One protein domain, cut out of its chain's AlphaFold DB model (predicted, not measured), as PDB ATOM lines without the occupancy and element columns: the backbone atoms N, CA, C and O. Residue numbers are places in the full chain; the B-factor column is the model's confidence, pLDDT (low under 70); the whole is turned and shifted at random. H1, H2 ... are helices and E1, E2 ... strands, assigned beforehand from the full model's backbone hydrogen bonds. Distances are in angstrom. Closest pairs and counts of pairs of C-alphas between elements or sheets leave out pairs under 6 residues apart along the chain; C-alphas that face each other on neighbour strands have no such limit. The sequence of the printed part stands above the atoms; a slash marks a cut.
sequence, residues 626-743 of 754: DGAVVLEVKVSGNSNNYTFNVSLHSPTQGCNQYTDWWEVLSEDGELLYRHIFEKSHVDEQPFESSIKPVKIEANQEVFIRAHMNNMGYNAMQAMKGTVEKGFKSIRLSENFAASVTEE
ATOM      1  N   ASP A 626     197.530 207.710 178.215       88.12
ATOM      2  CA  ASP A 626     198.769 207.958 178.936       88.12
ATOM      3  C   ASP A 626     198.448 208.112 180.437       88.12
ATOM      4  O   ASP A 626     197.821 209.087 180.861       88.12
ATOM      5  N   GLY A 627     198.815 207.111 181.240       91.81
ATOM      6  CA  GLY A 627     198.604 207.071 182.693       91.81
ATOM      7  C   GLY A 627     197.991 205.752 183.182       91.81
ATOM      8  O   GLY A 627     197.817 204.811 182.408       91.81
ATOM      9  N   ALA A 628     197.670 205.665 184.476       93.69
ATOM     10  CA  ALA A 628     197.025 204.482 185.042       93.69
ATOM     11  C   ALA A 628     195.524 204.454 184.733       93.69
ATOM     12  O   ALA A 628     194.794 205.408 185.004       93.69
ATOM     13  N   VAL A 629     195.055 203.333 184.195       96.19
ATOM     14  CA  VAL A 629     193.661 203.113 183.810       96.19
ATOM     15  C   VAL A 629     193.095 201.851 184.430       96.19
ATOM     16  O   VAL A 629     193.784 200.846 184.614       96.19
ATOM     17  N   VAL A 630     191.790 201.887 184.678       97.00
ATOM     18  CA  VAL A 630     190.996 200.732 185.081       97.00
ATOM     19  C   VAL A 630     190.349 200.132 183.836       97.00
ATOM     20  O   VAL A 630     189.506 200.766 183.193       97.00
ATOM     21  N   LEU A 631     190.750 198.909 183.490       95.25
ATOM     22  CA  LEU A 631     190.277 198.190 182.306       95.25
ATOM     23  C   LEU A 631     188.965 197.444 182.558       95.25
ATOM     24  O   LEU A 631     188.081 197.446 181.704       95.25
ATOM     25  N   GLU A 632     188.839 196.797 183.717       95.69
ATOM     26  CA  GLU A 632     187.675 195.983 184.069       95.69
ATOM     27  C   GLU A 632     187.436 196.009 185.582       95.69
ATOM     28  O   GLU A 632     188.383 196.024 186.366       95.69
ATOM     29  N   VAL A 633     186.162 195.988 185.986       96.56
ATOM     30  CA  VAL A 633     185.740 195.857 187.386       96.56
ATOM     31  C   VAL A 633     184.738 194.713 187.487       96.56
ATOM     32  O   VAL A 633     183.640 194.789 186.933       96.56
ATOM     33  N   LYS A 634     185.106 193.658 188.214       95.38
ATOM     34  CA  LYS A 634     184.232 192.532 188.556       95.38
ATOM     35  C   LYS A 634     183.875 192.608 190.033       95.38
ATOM     36  O   LYS A 634     184.761 192.672 190.884       95.38
ATOM     37  N   VAL A 635     182.582 192.566 190.342       94.50
ATOM     38  CA  VAL A 635     182.090 192.638 191.723       94.50
ATOM     39  C   VAL A 635     181.411 191.330 192.114       94.50
ATOM     40  O   VAL A 635     180.637 190.767 191.344       94.50
ATOM     41  N   SER A 636     181.708 190.835 193.314       92.88
ATOM     42  CA  SER A 636     181.065 189.653 193.903       92.88
ATOM     43  C   SER A 636     180.780 189.868 195.389       92.88
ATOM     44  O   SER A 636     181.380 190.737 196.016       92.88
ATOM     45  N   GLY A 637     179.870 189.086 195.969       90.81
ATOM     46  CA  GLY A 637     179.466 189.220 197.371       90.81
ATOM     47  C   GLY A 637     178.048 189.762 197.527       90.81
ATOM     48  O   GLY A 637     177.242 189.684 196.602       90.81
ATOM     49  N   ASN A 638     177.749 190.279 198.717       89.12
ATOM     50  CA  ASN A 638     176.412 190.731 199.108       89.12
ATOM     51  C   ASN A 638     176.430 192.225 199.451       89.12
ATOM     52  O   ASN A 638     177.495 192.780 199.712       89.12
ATOM     53  N   SER A 639     175.251 192.856 199.497       88.19
ATOM     54  CA  SER A 639     175.104 194.269 199.880       88.19
ATOM     55  C   SER A 639     175.872 194.592 201.168       88.19
ATOM     56  O   SER A 639     175.833 193.812 202.124       88.19
ATOM     57  N   ASN A 640     176.590 195.719 201.179       86.88
ATOM     58  CA  ASN A 640     177.507 196.153 202.241       86.88
ATOM     59  C   ASN A 640     178.728 195.243 202.500       86.88
ATOM     60  O   ASN A 640     179.446 195.446 203.482       86.88
ATOM     61  N   ASN A 641     178.984 194.250 201.646       92.12
ATOM     62  CA  ASN A 641     180.096 193.309 201.773       92.12
ATOM     63  C   ASN A 641     180.570 192.822 200.391       92.12
ATOM     64  O   ASN A 641     180.587 191.618 200.098       92.12
ATOM     65  N   TYR A 642     180.912 193.772 199.519       93.81
ATOM     66  CA  TYR A 642     181.349 193.479 198.158       93.81
ATOM     67  C   TYR A 642     182.866 193.321 198.052       93.81
ATOM     68  O   TYR A 642     183.650 194.001 198.717       93.81
ATOM     69  N   THR A 643     183.262 192.405 197.177       94.12
ATOM     70  CA  THR A 643     184.628 192.190 196.704       94.12
ATOM     71  C   THR A 643     184.761 192.819 195.331       94.12
ATOM     72  O   THR A 643     184.016 192.438 194.428       94.12
ATOM     73  N   PHE A 644     185.726 193.715 195.165       95.50
ATOM     74  CA  PHE A 644     186.078 194.284 193.869       95.50
ATOM     75  C   PHE A 644     187.332 193.583 193.358       95.50
ATOM     76  O   PHE A 644     188.339 193.581 194.061       95.50
ATOM     77  N   ASN A 645     187.255 192.986 192.171       95.81
ATOM     78  CA  ASN A 645     188.414 192.573 191.388       95.81
ATOM     79  C   ASN A 645     188.587 193.564 190.229       95.81
ATOM     80  O   ASN A 645     187.680 193.719 189.405       95.81
ATOM     81  N   VAL A 646     189.716 194.262 190.212       96.69
ATOM     82  CA  VAL A 646     190.002 195.396 189.335       96.69
ATOM     83  C   VAL A 646     191.210 195.064 188.471       96.69
ATOM     84  O   VAL A 646     192.291 194.796 188.989       96.69
ATOM     85  N   SER A 647     191.022 195.098 187.152       96.25
ATOM     86  CA  SER A 647     192.110 194.972 186.181       96.25
ATOM     87  C   SER A 647     192.642 196.354 185.816       96.25
ATOM     88  O   SER A 647     191.866 197.241 185.445       96.25
ATOM     89  N   LEU A 648     193.956 196.533 185.913       95.31
ATOM     90  CA  LEU A 648     194.653 197.805 185.751       95.31
ATOM     91  C   LEU A 648     195.673 197.736 184.617       95.31
ATOM     92  O   LEU A 648     196.230 196.678 184.316       95.31
ATOM     93  N   HIS A 649     195.938 198.888 184.009       93.94
ATOM     94  CA  HIS A 649     197.072 199.081 183.116       93.94
ATOM     95  C   HIS A 649     197.720 200.441 183.355       93.94
ATOM     96  O   HIS A 649     197.011 201.426 183.534       93.94
ATOM     97  N   SER A 650     199.047 200.503 183.319       91.38
ATOM     98  CA  SER A 650     199.793 201.760 183.402       91.38
ATOM     99  C   SER A 650     201.124 201.685 182.652       91.38
ATOM    100  O   SER A 650     201.711 200.601 182.566       91.38
ATOM    101  N   PRO A 651     201.660 202.824 182.168       87.44
ATOM    102  CA  PRO A 651     202.997 202.914 181.581       87.44
ATOM    103  C   PRO A 651     204.084 202.884 182.673       87.44
ATOM    104  O   PRO A 651     204.837 203.837 182.857       87.44
ATOM    105  N   THR A 652     204.134 201.805 183.454       83.56
ATOM    106  CA  THR A 652     205.038 201.644 184.604       83.56
ATOM    107  C   THR A 652     206.506 201.563 184.153       83.56
ATOM    108  O   THR A 652     206.826 200.795 183.249       83.56
ATOM    109  N   GLN A 653     207.411 202.300 184.807       78.56
ATOM    110  CA  GLN A 653     208.863 202.303 184.547       78.56
ATOM    111  C   GLN A 653     209.695 202.146 185.837       78.56
ATOM    112  O   GLN A 653     210.682 202.861 186.047       78.56
ATOM    113  N   GLY A 654     209.269 201.245 186.720       75.69
ATOM    114  CA  GLY A 654     209.864 201.022 188.039       75.69
ATOM    115  C   GLY A 654     209.285 201.954 189.100       75.69
ATOM    116  O   GLY A 654     208.295 202.650 188.872       75.69
ATOM    117  N   CYS A 655     209.910 202.005 190.269       76.88
ATOM    118  CA  CYS A 655     209.415 202.769 191.416       76.88
ATOM    119  C   CYS A 655     209.377 204.291 191.222       76.88
ATOM    120  O   CYS A 655     208.731 204.994 191.997       76.88
ATOM    121  N   ASN A 656     210.040 204.814 190.188       73.38
ATOM    122  CA  ASN A 656     209.945 206.228 189.828       73.38
ATOM    123  C   ASN A 656     208.634 206.562 189.098       73.38
ATOM    124  O   ASN A 656     208.200 207.709 189.153       73.38
ATOM    125  N   GLN A 657     207.995 205.581 188.457       86.50
ATOM    126  CA  GLN A 657     206.749 205.744 187.708       86.50
ATOM    127  C   GLN A 657     205.934 204.451 187.784       86.50
ATOM    128  O   GLN A 657     206.151 203.527 186.998       86.50
ATOM    129  N   TYR A 658     204.996 204.366 188.722       90.44
ATOM    130  CA  TYR A 658     204.153 203.191 188.922       90.44
ATOM    131  C   TYR A 658     202.753 203.561 189.405       90.44
ATOM    132  O   TYR A 658     202.528 204.650 189.931       90.44
ATOM    133  N   THR A 659     201.809 202.634 189.207       93.31
ATOM    134  CA  THR A 659     200.492 202.714 189.847       93.31
ATOM    135  C   THR A 659     200.665 202.399 191.325       93.31
ATOM    136  O   THR A 659     200.941 201.256 191.679       93.31
ATOM    137  N   ASP A 660     200.523 203.405 192.174       92.50
ATOM    138  CA  ASP A 660     200.707 203.326 193.625       92.50
ATOM    139  C   ASP A 660     199.399 203.070 194.373       92.50
ATOM    140  O   ASP A 660     199.426 202.504 195.466       92.50
ATOM    141  N   TRP A 661     198.247 203.394 193.781       94.69
ATOM    142  CA  TRP A 661     196.953 202.934 194.277       94.69
ATOM    143  C   TRP A 661     195.836 202.952 193.233       94.69
ATOM    144  O   TRP A 661     195.912 203.567 192.166       94.69
ATOM    145  N   TRP A 662     194.733 202.302 193.592       95.81
ATOM    146  CA  TRP A 662     193.418 202.545 193.007       95.81
ATOM    147  C   TRP A 662     192.372 202.689 194.112       95.81
ATOM    148  O   TRP A 662     192.564 202.230 195.239       95.81
ATOM    149  N   GLU A 663     191.257 203.348 193.815       96.06
ATOM    150  CA  GLU A 663     190.265 203.708 194.832       96.06
ATOM    151  C   GLU A 663     188.824 203.618 194.339       96.06
ATOM    152  O   GLU A 663     188.565 203.664 193.136       96.06
ATOM    153  N   VAL A 664     187.898 203.490 195.294       95.88
ATOM    154  CA  VAL A 664     186.445 203.531 195.111       95.88
ATOM    155  C   VAL A 664     185.920 204.817 195.739       95.88
ATOM    156  O   VAL A 664     186.148 205.072 196.923       95.88
ATOM    157  N   LEU A 665     185.191 205.602 194.952       94.56
ATOM    158  CA  LEU A 665     184.660 206.905 195.340       94.56
ATOM    159  C   LEU A 665     183.138 206.945 195.203       94.56
ATOM    160  O   LEU A 665     182.575 206.305 194.308       94.56
ATOM    161  N   SER A 666     182.481 207.724 196.060       90.88
ATOM    162  CA  SER A 666     181.062 208.068 195.902       90.88
ATOM    163  C   SER A 666     180.844 209.062 194.749       90.88
ATOM    164  O   SER A 666     181.799 209.606 194.189       90.88
ATOM    165  N   GLU A 667     179.582 209.334 194.396       84.81
ATOM    166  CA  GLU A 667     179.248 210.384 193.419       84.81
ATOM    167  C   GLU A 667     179.704 211.779 193.847       84.81
ATOM    168  O   GLU A 667     180.118 212.578 193.007       84.81
ATOM    169  N   ASP A 668     179.706 212.031 195.155       78.12
ATOM    170  CA  ASP A 668     180.183 213.279 195.741       78.12
ATOM    171  C   ASP A 668     181.717 213.328 195.841       78.12
ATOM    172  O   ASP A 668     182.272 214.306 196.346       78.12
ATOM    173  N   GLY A 669     182.421 212.293 195.373       83.25
ATOM    174  CA  GLY A 669     183.879 212.217 195.402       83.25
ATOM    175  C   GLY A 669     184.455 211.928 196.787       83.25
ATOM    176  O   GLY A 669     185.591 212.306 197.048       83.25
ATOM    177  N   GLU A 670     183.685 211.304 197.681       87.50
ATOM    178  CA  GLU A 670     184.189 210.853 198.982       87.50
ATOM    179  C   GLU A 670     184.923 209.521 198.844       87.50
ATOM    180  O   GLU A 670     184.487 208.641 198.091       87.50
ATOM    181  N   LEU A 671     186.011 209.355 199.600       92.25
ATOM    182  CA  LEU A 671     186.771 208.114 199.622       92.25
ATOM    183  C   LEU A 671     186.003 207.009 200.353       92.25
ATOM    184  O   LEU A 671     185.878 207.019 201.575       92.25
ATOM    185  N   LEU A 672     185.512 206.022 199.600       92.94
ATOM    186  CA  LEU A 672     184.875 204.830 200.167       92.94
ATOM    187  C   LEU A 672     185.912 203.748 200.479       92.94
ATOM    188  O   LEU A 672     185.773 203.013 201.458       92.94
ATOM    189  N   TYR A 673     186.934 203.626 199.630       92.69
ATOM    190  CA  TYR A 673     188.022 202.671 199.809       92.69
ATOM    191  C   TYR A 673     189.247 203.040 198.966       92.69
ATOM    192  O   TYR A 673     189.090 203.468 197.826       92.69
ATOM    193  N   ARG A 674     190.456 202.758 199.465       93.81
ATOM    194  CA  ARG A 674     191.704 202.807 198.690       93.81
ATOM    195  C   ARG A 674     192.511 201.524 198.850       93.81
ATOM    196  O   ARG A 674     192.710 201.045 199.964       93.81
ATOM    197  N   HIS A 675     192.999 201.002 197.732       93.62
ATOM    198  CA  HIS A 675     193.955 199.907 197.685       93.62
ATOM    199  C   HIS A 675     195.335 200.423 197.291       93.62
ATOM    200  O   HIS A 675     195.491 200.961 196.199       93.62
ATOM    201  N   ILE A 676     196.325 200.218 198.152       92.56
ATOM    202  CA  ILE A 676     197.705 200.660 197.946       92.56
ATOM    203  C   ILE A 676     198.555 199.535 197.366       92.56
ATOM    204  O   ILE A 676     198.501 198.400 197.842       92.56
ATOM    205  N   PHE A 677     199.408 199.892 196.413       90.94
ATOM    206  CA  PHE A 677     200.497 199.067 195.918       90.94
ATOM    207  C   PHE A 677     201.829 199.536 196.501       90.94
ATOM    208  O   PHE A 677     202.219 200.696 196.389       90.94
ATOM    209  N   GLU A 678     202.564 198.600 197.095       85.69
ATOM    210  CA  GLU A 678     203.906 198.862 197.627       85.69
ATOM    211  C   GLU A 678     205.010 198.603 196.591       85.69
ATOM    212  O   GLU A 678     206.183 198.838 196.879       85.69
ATOM    213  N   LYS A 679     204.658 198.077 195.409       83.19
ATOM    214  CA  LYS A 679     205.609 197.618 194.391       83.19
ATOM    215  C   LYS A 679     205.250 198.085 192.992       83.19
ATOM    216  O   LYS A 679     204.076 198.249 192.668       83.19
ATOM    217  N   SER A 680     206.273 198.249 192.157       83.56
ATOM    218  CA  SER A 680     206.099 198.500 190.730       83.56
ATOM    219  C   SER A 680     205.658 197.210 190.016       83.56
ATOM    220  O   SER A 680     206.173 196.128 190.282       83.56
ATOM    221  N   HIS A 681     204.685 197.306 189.105       82.19
ATOM    222  CA  HIS A 681     204.201 196.180 188.289       82.19
ATOM    223  C   HIS A 681     204.733 196.292 186.848       82.19
ATOM    224  O   HIS A 681     203.955 196.338 185.897       82.19
ATOM    225  N   VAL A 682     206.051 196.438 186.663       77.94
ATOM    226  CA  VAL A 682     206.657 196.656 185.327       77.94
ATOM    227  C   VAL A 682     206.483 195.434 184.421       77.94
ATOM    228  O   VAL A 682     206.127 195.582 183.253       77.94
ATOM    229  N   ASP A 683     206.671 194.235 184.971       71.88
ATOM    230  CA  ASP A 683     206.648 192.974 184.213       71.88
ATOM    231  C   ASP A 683     205.261 192.323 184.130       71.88
ATOM    232  O   ASP A 683     205.072 191.299 183.464       71.88
ATOM    233  N   GLU A 684     204.272 192.928 184.786       78.75
ATOM    234  CA  GLU A 684     202.906 192.432 184.884       78.75
ATOM    235  C   GLU A 684     201.931 193.526 184.429       78.75
ATOM    236  O   GLU A 684     201.438 194.331 185.215       78.75
ATOM    237  N   GLN A 685     201.688 193.594 183.118       85.50
ATOM    238  CA  GLN A 685     200.729 194.524 182.520       85.50
ATOM    239  C   GLN A 685     199.864 193.810 181.464       85.50
ATOM    240  O   GLN A 685     200.409 193.198 180.540       85.50
ATOM    241  N   PRO A 686     198.523 193.920 181.525       90.50
ATOM    242  CA  PRO A 686     197.744 194.410 182.668       90.50
ATOM    243  C   PRO A 686     197.865 193.466 183.879       90.50
ATOM    244  O   PRO A 686     198.187 192.291 183.708       90.50
ATOM    245  N   PHE A 687     197.549 193.963 185.071       91.56
ATOM    246  CA  PHE A 687     197.531 193.180 186.314       91.56
ATOM    247  C   PHE A 687     196.168 193.286 187.009       91.56
ATOM    248  O   PHE A 687     195.396 194.211 186.742       91.56
ATOM    249  N   GLU A 688     195.838 192.314 187.863       92.06
ATOM    250  CA  GLU A 688     194.583 192.280 188.625       92.06
ATOM    251  C   GLU A 688     194.836 192.482 190.121       92.06
ATOM    252  O   GLU A 688     195.779 191.938 190.694       92.06
ATOM    253  N   SER A 689     193.953 193.234 190.775       91.44
ATOM    254  CA  SER A 689     193.953 193.432 192.224       91.44
ATOM    255  C   SER A 689     192.555 193.193 192.784       91.44
ATOM    256  O   SER A 689     191.560 193.694 192.261       91.44
ATOM    257  N   SER A 690     192.471 192.409 193.860       88.81
ATOM    258  CA  SER A 690     191.213 192.050 194.518       88.81
ATOM    259  C   SER A 690     191.190 192.497 195.974       88.81
ATOM    260  O   SER A 690     192.146 192.262 196.710       88.81
ATOM    261  N   ILE A 691     190.066 193.065 196.421       84.38
ATOM    262  CA  ILE A 691     189.908 193.592 197.789       84.38
ATOM    263  C   ILE A 691     188.615 193.135 198.468       84.38
ATOM    264  O   ILE A 691     187.601 192.929 197.798       84.38
ATOM    265  N   LYS A 692     188.632 193.012 199.806       79.44
ATOM    266  CA  LYS A 692     187.460 192.701 200.653       79.44
ATOM    267  C   LYS A 692     187.536 193.406 202.023       79.44
ATOM    268  O   LYS A 692     188.618 193.373 202.606       79.44
ATOM    269  N   PRO A 693     186.424 193.904 202.614       82.19
ATOM    270  CA  PRO A 693     185.113 194.210 202.027       82.19
ATOM    271  C   PRO A 693     184.843 195.720 201.848       82.19
ATOM    272  O   PRO A 693     185.125 196.518 202.742       82.19
ATOM    273  N   VAL A 694     184.222 196.099 200.723       88.19
ATOM    274  CA  VAL A 694     183.743 197.473 200.457       88.19
ATOM    275  C   VAL A 694     182.259 197.582 200.830       88.19
ATOM    276  O   VAL A 694     181.435 196.778 200.382       88.19
ATOM    277  N   LYS A 695     181.914 198.572 201.663       91.62
ATOM    278  CA  LYS A 695     180.553 198.791 202.180       91.62
ATOM    279  C   LYS A 695     179.769 199.749 201.283       91.62
ATOM    280  O   LYS A 695     179.854 200.957 201.472       91.62
ATOM    281  N   ILE A 696     179.028 199.202 200.323       93.19
ATOM    282  CA  ILE A 696     178.108 199.958 199.461       93.19
ATOM    283  C   ILE A 696     176.806 199.186 199.233       93.19
ATOM    284  O   ILE A 696     176.790 197.949 199.304       93.19
ATOM    285  N   GLU A 697     175.733 199.907 198.917       93.00
ATOM    286  CA  GLU A 697     174.480 199.308 198.446       93.00
ATOM    287  C   GLU A 697     174.598 198.852 196.981       93.00
ATOM    288  O   GLU A 697     175.421 199.347 196.212       93.00
ATOM    289  N   ALA A 698     173.766 197.895 196.562       92.12
ATOM    290  CA  ALA A 698     173.844 197.307 195.219       92.12
ATOM    291  C   ALA A 698     173.542 198.317 194.089       92.12
ATOM    292  O   ALA A 698     174.097 198.232 192.987       92.12
ATOM    293  N   ASN A 699     172.672 199.283 194.379       94.19
ATOM    294  CA  ASN A 699     172.240 200.370 193.505       94.19
ATOM    295  C   ASN A 699     173.045 201.668 193.706       94.19
ATOM    296  O   ASN A 699     172.803 202.627 192.972       94.19
ATOM    297  N   GLN A 700     173.973 201.712 194.668       94.75
ATOM    298  CA  GLN A 700     174.817 202.879 194.906       94.75
ATOM    299  C   GLN A 700     175.794 203.048 193.742       94.75
ATOM    300  O   GLN A 700     176.517 202.118 193.375       94.75
ATOM    301  N   GLU A 701     175.795 204.236 193.140       94.94
ATOM    302  CA  GLU A 701     176.705 204.570 192.052       94.94
ATOM    303  C   GLU A 701     178.074 204.962 192.615       94.94
ATOM    304  O   GLU A 701     178.181 205.781 193.529       94.94
ATOM    305  N   VAL A 702     179.124 204.333 192.087       96.06
ATOM    306  CA  VAL A 702     180.508 204.546 192.520       96.06
ATOM    307  C   VAL A 702     181.446 204.686 191.329       96.06
ATOM    308  O   VAL A 702     181.136 204.282 190.200       96.06
ATOM    309  N   PHE A 703     182.615 205.254 191.603       96.06
ATOM    310  CA  PHE A 703     183.684 205.489 190.644       96.06
ATOM    311  C   PHE A 703     184.933 204.731 191.074       96.06
ATOM    312  O   PHE A 703     185.330 204.816 192.231       96.06
ATOM    313  N   ILE A 704     185.562 204.022 190.141       96.81
ATOM    314  CA  ILE A 704     186.828 203.325 190.358       96.81
ATOM    315  C   ILE A 704     187.878 203.947 189.448       96.81
ATOM    316  O   ILE A 704     187.704 203.940 188.227       96.81
ATOM    317  N   ARG A 705     188.955 204.483 190.022       95.94
ATOM    318  CA  ARG A 705     190.060 205.110 189.276       95.94
ATOM    319  C   ARG A 705     191.415 204.703 189.842       95.94
ATOM    320  O   ARG A 705     191.496 204.276 190.993       95.94
ATOM    321  N   ALA A 706     192.456 204.861 189.036       95.88
ATOM    322  CA  ALA A 706     193.832 204.541 189.395       95.88
ATOM    323  C   ALA A 706     194.698 205.807 189.437       95.88
ATOM    324  O   ALA A 706     194.434 206.758 188.700       95.88
ATOM    325  N   HIS A 707     195.704 205.803 190.305       94.50
ATOM    326  CA  HIS A 707     196.666 206.885 190.497       94.50
ATOM    327  C   HIS A 707     198.072 206.407 190.127       94.50
ATOM    328  O   HIS A 707     198.379 205.221 190.254       94.50
ATOM    329  N   MET A 708     198.911 207.322 189.642       92.06
ATOM    330  CA  MET A 708     200.339 207.087 189.453       92.06
ATOM    331  C   MET A 708     201.158 208.036 190.314       92.06
ATOM    332  O   MET A 708     200.911 209.239 190.314       92.06
ATOM    333  N   ASN A 709     202.210 207.523 190.937       88.81
ATOM    334  CA  ASN A 709     203.034 208.274 191.885       88.81
ATOM    335  C   ASN A 709     203.624 209.588 191.324       88.81
ATOM    336  O   ASN A 709     203.780 210.554 192.063       88.81
ATOM    337  N   ASN A 710     203.974 209.633 190.035       86.19
ATOM    338  CA  ASN A 710     204.591 210.799 189.390       86.19
ATOM    339  C   ASN A 710     203.684 211.508 188.369       86.19
ATOM    340  O   ASN A 710     204.016 212.601 187.916       86.19
ATOM    341  N   MET A 711     202.561 210.893 187.988       87.69
ATOM    342  CA  MET A 711     201.615 211.428 186.997       87.69
ATOM    343  C   MET A 711     200.229 211.708 187.590       87.69
ATOM    344  O   MET A 711     199.337 212.169 186.883       87.69
ATOM    345  N   GLY A 712     200.004 211.408 188.865       89.94
ATOM    346  CA  GLY A 712     198.719 211.585 189.518       89.94
ATOM    347  C   GLY A 712     197.575 210.874 188.793       89.94
ATOM    348  O   GLY A 712     197.695 209.733 188.341       89.94
ATOM    349  N   TYR A 713     196.461 211.591 188.631       90.75
ATOM    350  CA  TYR A 713     195.275 211.144 187.894       90.75
ATOM    351  C   TYR A 713     195.254 211.619 186.427       90.75
ATOM    352  O   TYR A 713     194.174 211.764 185.849       90.75
ATOM    353  N   ASN A 714     196.417 211.840 185.794       86.31
ATOM    354  CA  ASN A 714     196.520 212.357 184.416       86.31
ATOM    355  C   ASN A 714     195.745 211.540 183.367       86.31
ATOM    356  O   ASN A 714     195.296 212.095 182.365       86.31
ATOM    357  N   ALA A 715     195.511 210.244 183.605       88.75
ATOM    358  CA  ALA A 715     194.683 209.420 182.724       88.75
ATOM    359  C   ALA A 715     193.232 209.932 182.617       88.75
ATOM    360  O   ALA A 715     192.544 209.673 181.623       88.75
ATOM    361  N   MET A 716     192.739 210.644 183.641       89.38
ATOM    362  CA  MET A 716     191.370 211.162 183.749       89.38
ATOM    363  C   MET A 716     190.301 210.102 183.439       89.38
ATOM    364  O   MET A 716     189.220 210.433 182.954       89.38
ATOM    365  N   GLN A 717     190.598 208.821 183.653       93.62
ATOM    366  CA  GLN A 717     189.721 207.703 183.325       93.62
ATOM    367  C   GLN A 717     189.266 207.013 184.605       93.62
ATOM    368  O   GLN A 717     190.034 206.845 185.551       93.62
ATOM    369  N   ALA A 718     187.995 206.631 184.622       94.56
ATOM    370  CA  ALA A 718     187.419 205.843 185.694       94.56
ATOM    371  C   ALA A 718     186.375 204.873 185.152       94.56
ATOM    372  O   ALA A 718     185.824 205.059 184.066       94.56
ATOM    373  N   MET A 719     186.057 203.868 185.954       96.19
ATOM    374  CA  MET A 719     184.903 203.004 185.770       96.19
ATOM    375  C   MET A 719     183.772 203.508 186.667       96.19
ATOM    376  O   MET A 719     183.918 203.542 187.884       96.19
ATOM    377  N   LYS A 720     182.650 203.913 186.067       95.00
ATOM    378  CA  LYS A 720     181.455 204.410 186.764       95.00
ATOM    379  C   LYS A 720     180.317 203.402 186.647       95.00
ATOM    380  O   LYS A 720     180.050 202.914 185.544       95.00
ATOM    381  N   GLY A 721     179.624 203.119 187.744       95.56
ATOM    382  CA  GLY A 721     178.439 202.266 187.714       95.56
ATOM    383  C   GLY A 721     177.972 201.795 189.083       95.56
ATOM    384  O   GLY A 721     178.399 202.314 190.110       95.56
ATOM    385  N   THR A 722     177.090 200.798 189.074       96.31
ATOM    386  CA  THR A 722     176.555 200.144 190.276       96.31
ATOM    387  C   THR A 722     176.825 198.645 190.200       96.31
ATOM    388  O   THR A 722     177.072 198.104 189.118       96.31
ATOM    389  N   VAL A 723     176.722 197.938 191.326       93.88
ATOM    390  CA  VAL A 723     176.869 196.474 191.331       93.88
ATOM    391  C   VAL A 723     175.790 195.805 190.472       93.88
ATOM    392  O   VAL A 723     176.078 194.857 189.748       93.88
ATOM    393  N   GLU A 724     174.561 196.325 190.500       93.12
ATOM    394  CA  GLU A 724     173.434 195.782 189.727       93.12
ATOM    395  C   GLU A 724     173.566 195.980 188.213       93.12
ATOM    396  O   GLU A 724     173.142 195.123 187.437       93.12
ATOM    397  N   LYS A 725     174.103 197.126 187.778       94.62
ATOM    398  CA  LYS A 725     174.121 197.529 186.360       94.62
ATOM    399  C   LYS A 725     175.475 197.315 185.689       94.62
ATOM    400  O   LYS A 725     175.568 197.441 184.468       94.62
ATOM    401  N   GLY A 726     176.504 196.989 186.469       94.44
ATOM    402  CA  GLY A 726     177.881 196.922 186.010       94.44
ATOM    403  C   GLY A 726     178.503 198.306 185.822       94.44
ATOM    404  O   GLY A 726     177.890 199.342 186.093       94.44
ATOM    405  N   PHE A 727     179.748 198.304 185.349       95.69
ATOM    406  CA  PHE A 727     180.587 199.492 185.250       95.69
ATOM    407  C   PHE A 727     180.937 199.810 183.801       95.69
ATOM    408  O   PHE A 727     181.211 198.914 183.002       95.69
ATOM    409  N   LYS A 728     180.970 201.102 183.471       92.56
ATOM    410  CA  LYS A 728     181.398 201.613 182.166       92.56
ATOM    411  C   LYS A 728     182.558 202.586 182.322       92.56
ATOM    412  O   LYS A 728     182.590 203.364 183.274       92.56
ATOM    413  N   SER A 729     183.468 202.571 181.353       91.69
ATOM    414  CA  SER A 729     184.542 203.559 181.286       91.69
ATOM    415  C   SER A 729     183.955 204.948 181.041       91.69
ATOM    416  O   SER A 729     183.040 205.113 180.229       91.69
ATOM    417  N   ILE A 730     184.471 205.939 181.754       89.44
ATOM    418  CA  ILE A 730     184.140 207.351 181.601       89.44
ATOM    419  C   ILE A 730     185.410 208.197 181.695       89.44
ATOM    420  O   ILE A 730     186.422 207.765 182.252       89.44
ATOM    421  N   ARG A 731     185.334 209.437 181.201       87.31
ATOM    422  CA  ARG A 731     186.334 210.466 181.489       87.31
ATOM    423  C   ARG A 731     185.870 211.349 182.637       87.31
ATOM    424  O   ARG A 731     184.780 211.919 182.586       87.31
ATOM    425  N   LEU A 732     186.702 211.443 183.662       83.88
ATOM    426  CA  LEU A 732     186.512 212.331 184.798       83.88
ATOM    427  C   LEU A 732     186.925 213.759 184.451       83.88
ATOM    428  O   LEU A 732     187.646 214.010 183.485       83.88
ATOM    429  N   SER A 733     186.451 214.706 185.252       74.75
ATOM    430  CA  SER A 733     187.055 216.030 185.291       74.75
ATOM    431  C   SER A 733     188.410 215.969 185.990       74.75
ATOM    432  O   SER A 733     188.628 215.129 186.857       74.75
ATOM    433  N   GLU A 734     189.299 216.887 185.625       69.38
ATOM    434  CA  GLU A 734     190.673 216.967 186.139       69.38
ATOM    435  C   GLU A 734     190.721 217.064 187.673       69.38
ATOM    436  O   GLU A 734     191.540 216.419 188.313       69.38
ATOM    437  N   ASN A 735     189.749 217.765 188.268       69.69
ATOM    438  CA  ASN A 735     189.672 218.003 189.711       69.69
ATOM    439  C   ASN A 735     188.647 217.119 190.439       69.69
ATOM    440  O   ASN A 735     188.297 217.412 191.585       69.69
ATOM    441  N   PHE A 736     188.103 216.080 189.796       80.81
ATOM    442  CA  PHE A 736     187.180 215.173 190.484       80.81
ATOM    443  C   PHE A 736     187.868 214.595 191.726       80.81
ATOM    444  O   PHE A 736     188.950 214.033 191.602       80.81
ATOM    445  N   ALA A 737     187.270 214.750 192.912       80.50
ATOM    446  CA  ALA A 737     187.804 214.230 194.174       80.50
ATOM    447  C   ALA A 737     189.309 214.529 194.396       80.50
ATOM    448  O   ALA A 737     190.061 213.655 194.820       80.50
ATOM    449  N   ALA A 738     189.777 215.738 194.062       77.88
ATOM    450  CA  ALA A 738     191.196 216.093 194.188       77.88
ATOM    451  C   ALA A 738     191.687 216.111 195.649       77.88
ATOM    452  O   ALA A 738     192.841 215.777 195.904       77.88
ATOM    453  N   SER A 739     190.806 216.437 196.605       73.44
ATOM    454  CA  SER A 739     191.103 216.425 198.047       73.44
ATOM    455  C   SER A 739     191.468 215.037 198.569       73.44
ATOM    456  O   SER A 739     192.261 214.917 199.496       73.44
ATOM    457  N   VAL A 740     190.922 213.993 197.940       83.88
ATOM    458  CA  VAL A 740     191.124 212.599 198.339       83.88
ATOM    459  C   VAL A 740     192.574 212.164 198.126       83.88
ATOM    460  O   VAL A 740     193.043 211.272 198.827       83.88
ATOM    461  N   THR A 741     193.320 212.804 197.221       84.06
ATOM    462  CA  THR A 741     194.734 212.486 196.943       84.06
ATOM    463  C   THR A 741     195.592 212.475 198.208       84.06
ATOM    464  O   THR A 741     196.426 211.594 198.345       84.06
ATOM    465  N   GLU A 742     195.335 213.384 199.154       81.00
ATOM    466  CA  GLU A 742     196.096 213.531 200.408       81.00
ATOM    467  C   GLU A 742     195.474 212.760 201.591       81.00
ATOM    468  O   GLU A 742     196.028 212.734 202.690       81.00
ATOM    469  N   GLU A 743     194.304 212.138 201.407       84.25
ATOM    470  CA  GLU A 743     193.641 211.376 202.470       84.25
ATOM    471  C   GLU A 743     194.368 210.057 202.744       84.25
ATOM    472  O   GLU A 743     194.884 209.411 201.835       84.25
TER     473      GLU A 743
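What this domain is: This is residues 626 to 743 of the 754 residues of an uncharacterized protein of Symploca sp. SIO2B6 (UniProt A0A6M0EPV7). Two strongly twisted sheets lie face to face as a sandwich, E4 E3 E6 E7 E8 over E1 E2 E5, with a short helix, H1, grazing the larger sheet. The 118 printed residues hold eight named strands, E1 to E8, then H1; both sheets are antiparallel and the class is mostly strand. The whole is compact, with a radius of gyration of the C-alphas of 13.3 A, and spans 38 by 28 by 24 A.

Where its parts are: E1, residues 629 to 638, starts at C-alpha 629 (193.661, 203.113, 183.810), is 26.2 A long and bends by 56 degrees at residue 632. E2 is residues 641 to 649, 25.9 A; E3, 659 to 666, 21.0 A; E4, 671 to 676; E5, 687 to 694, 20.2 A; E6, 702 to 708, 20.2 A; E7, 717 to 722; E8, 726 to 731. H1, residues 738 to 742, ends at C-alpha 742 (196.096, 213.531, 200.408).

How they stand to each other: The sheets' strands stand at 34 degrees to each other. Hairpin E1 and E2 has N 631 and O 647 at 2.8 A, within hydrogen-bond range, as are N 646 and O 689 of E2 and E5, 2.8 A. In the larger sheet, within range are N 664 and O 673 of hairpin E3 and E4, 2.8 A, and N 665 and O 703 of E3 and E6, 2.8 A. E6 E7 E8 form a meander, each strand the antiparallel neighbour of the one before, with N 704 and O 719 at 2.8 A and N 720 and O 728 at 2.8 A. Between the sheets, the closest C-alphas of E1 and E7 are those of Val 629 and Gln 717, 6.1 A. H1 only grazes its sheet with residues 739 to 741; 0 of 1 O i to N i+4 pairs but 2 of 2 O i to N i+3 pairs are within range.

The domain as a whole: The C-alphas farthest apart, of Asn 656 and Asn 699, are 38.3 A apart. The printed part has no cut and no long link. Residues 734 to 735 are under pLDDT 70.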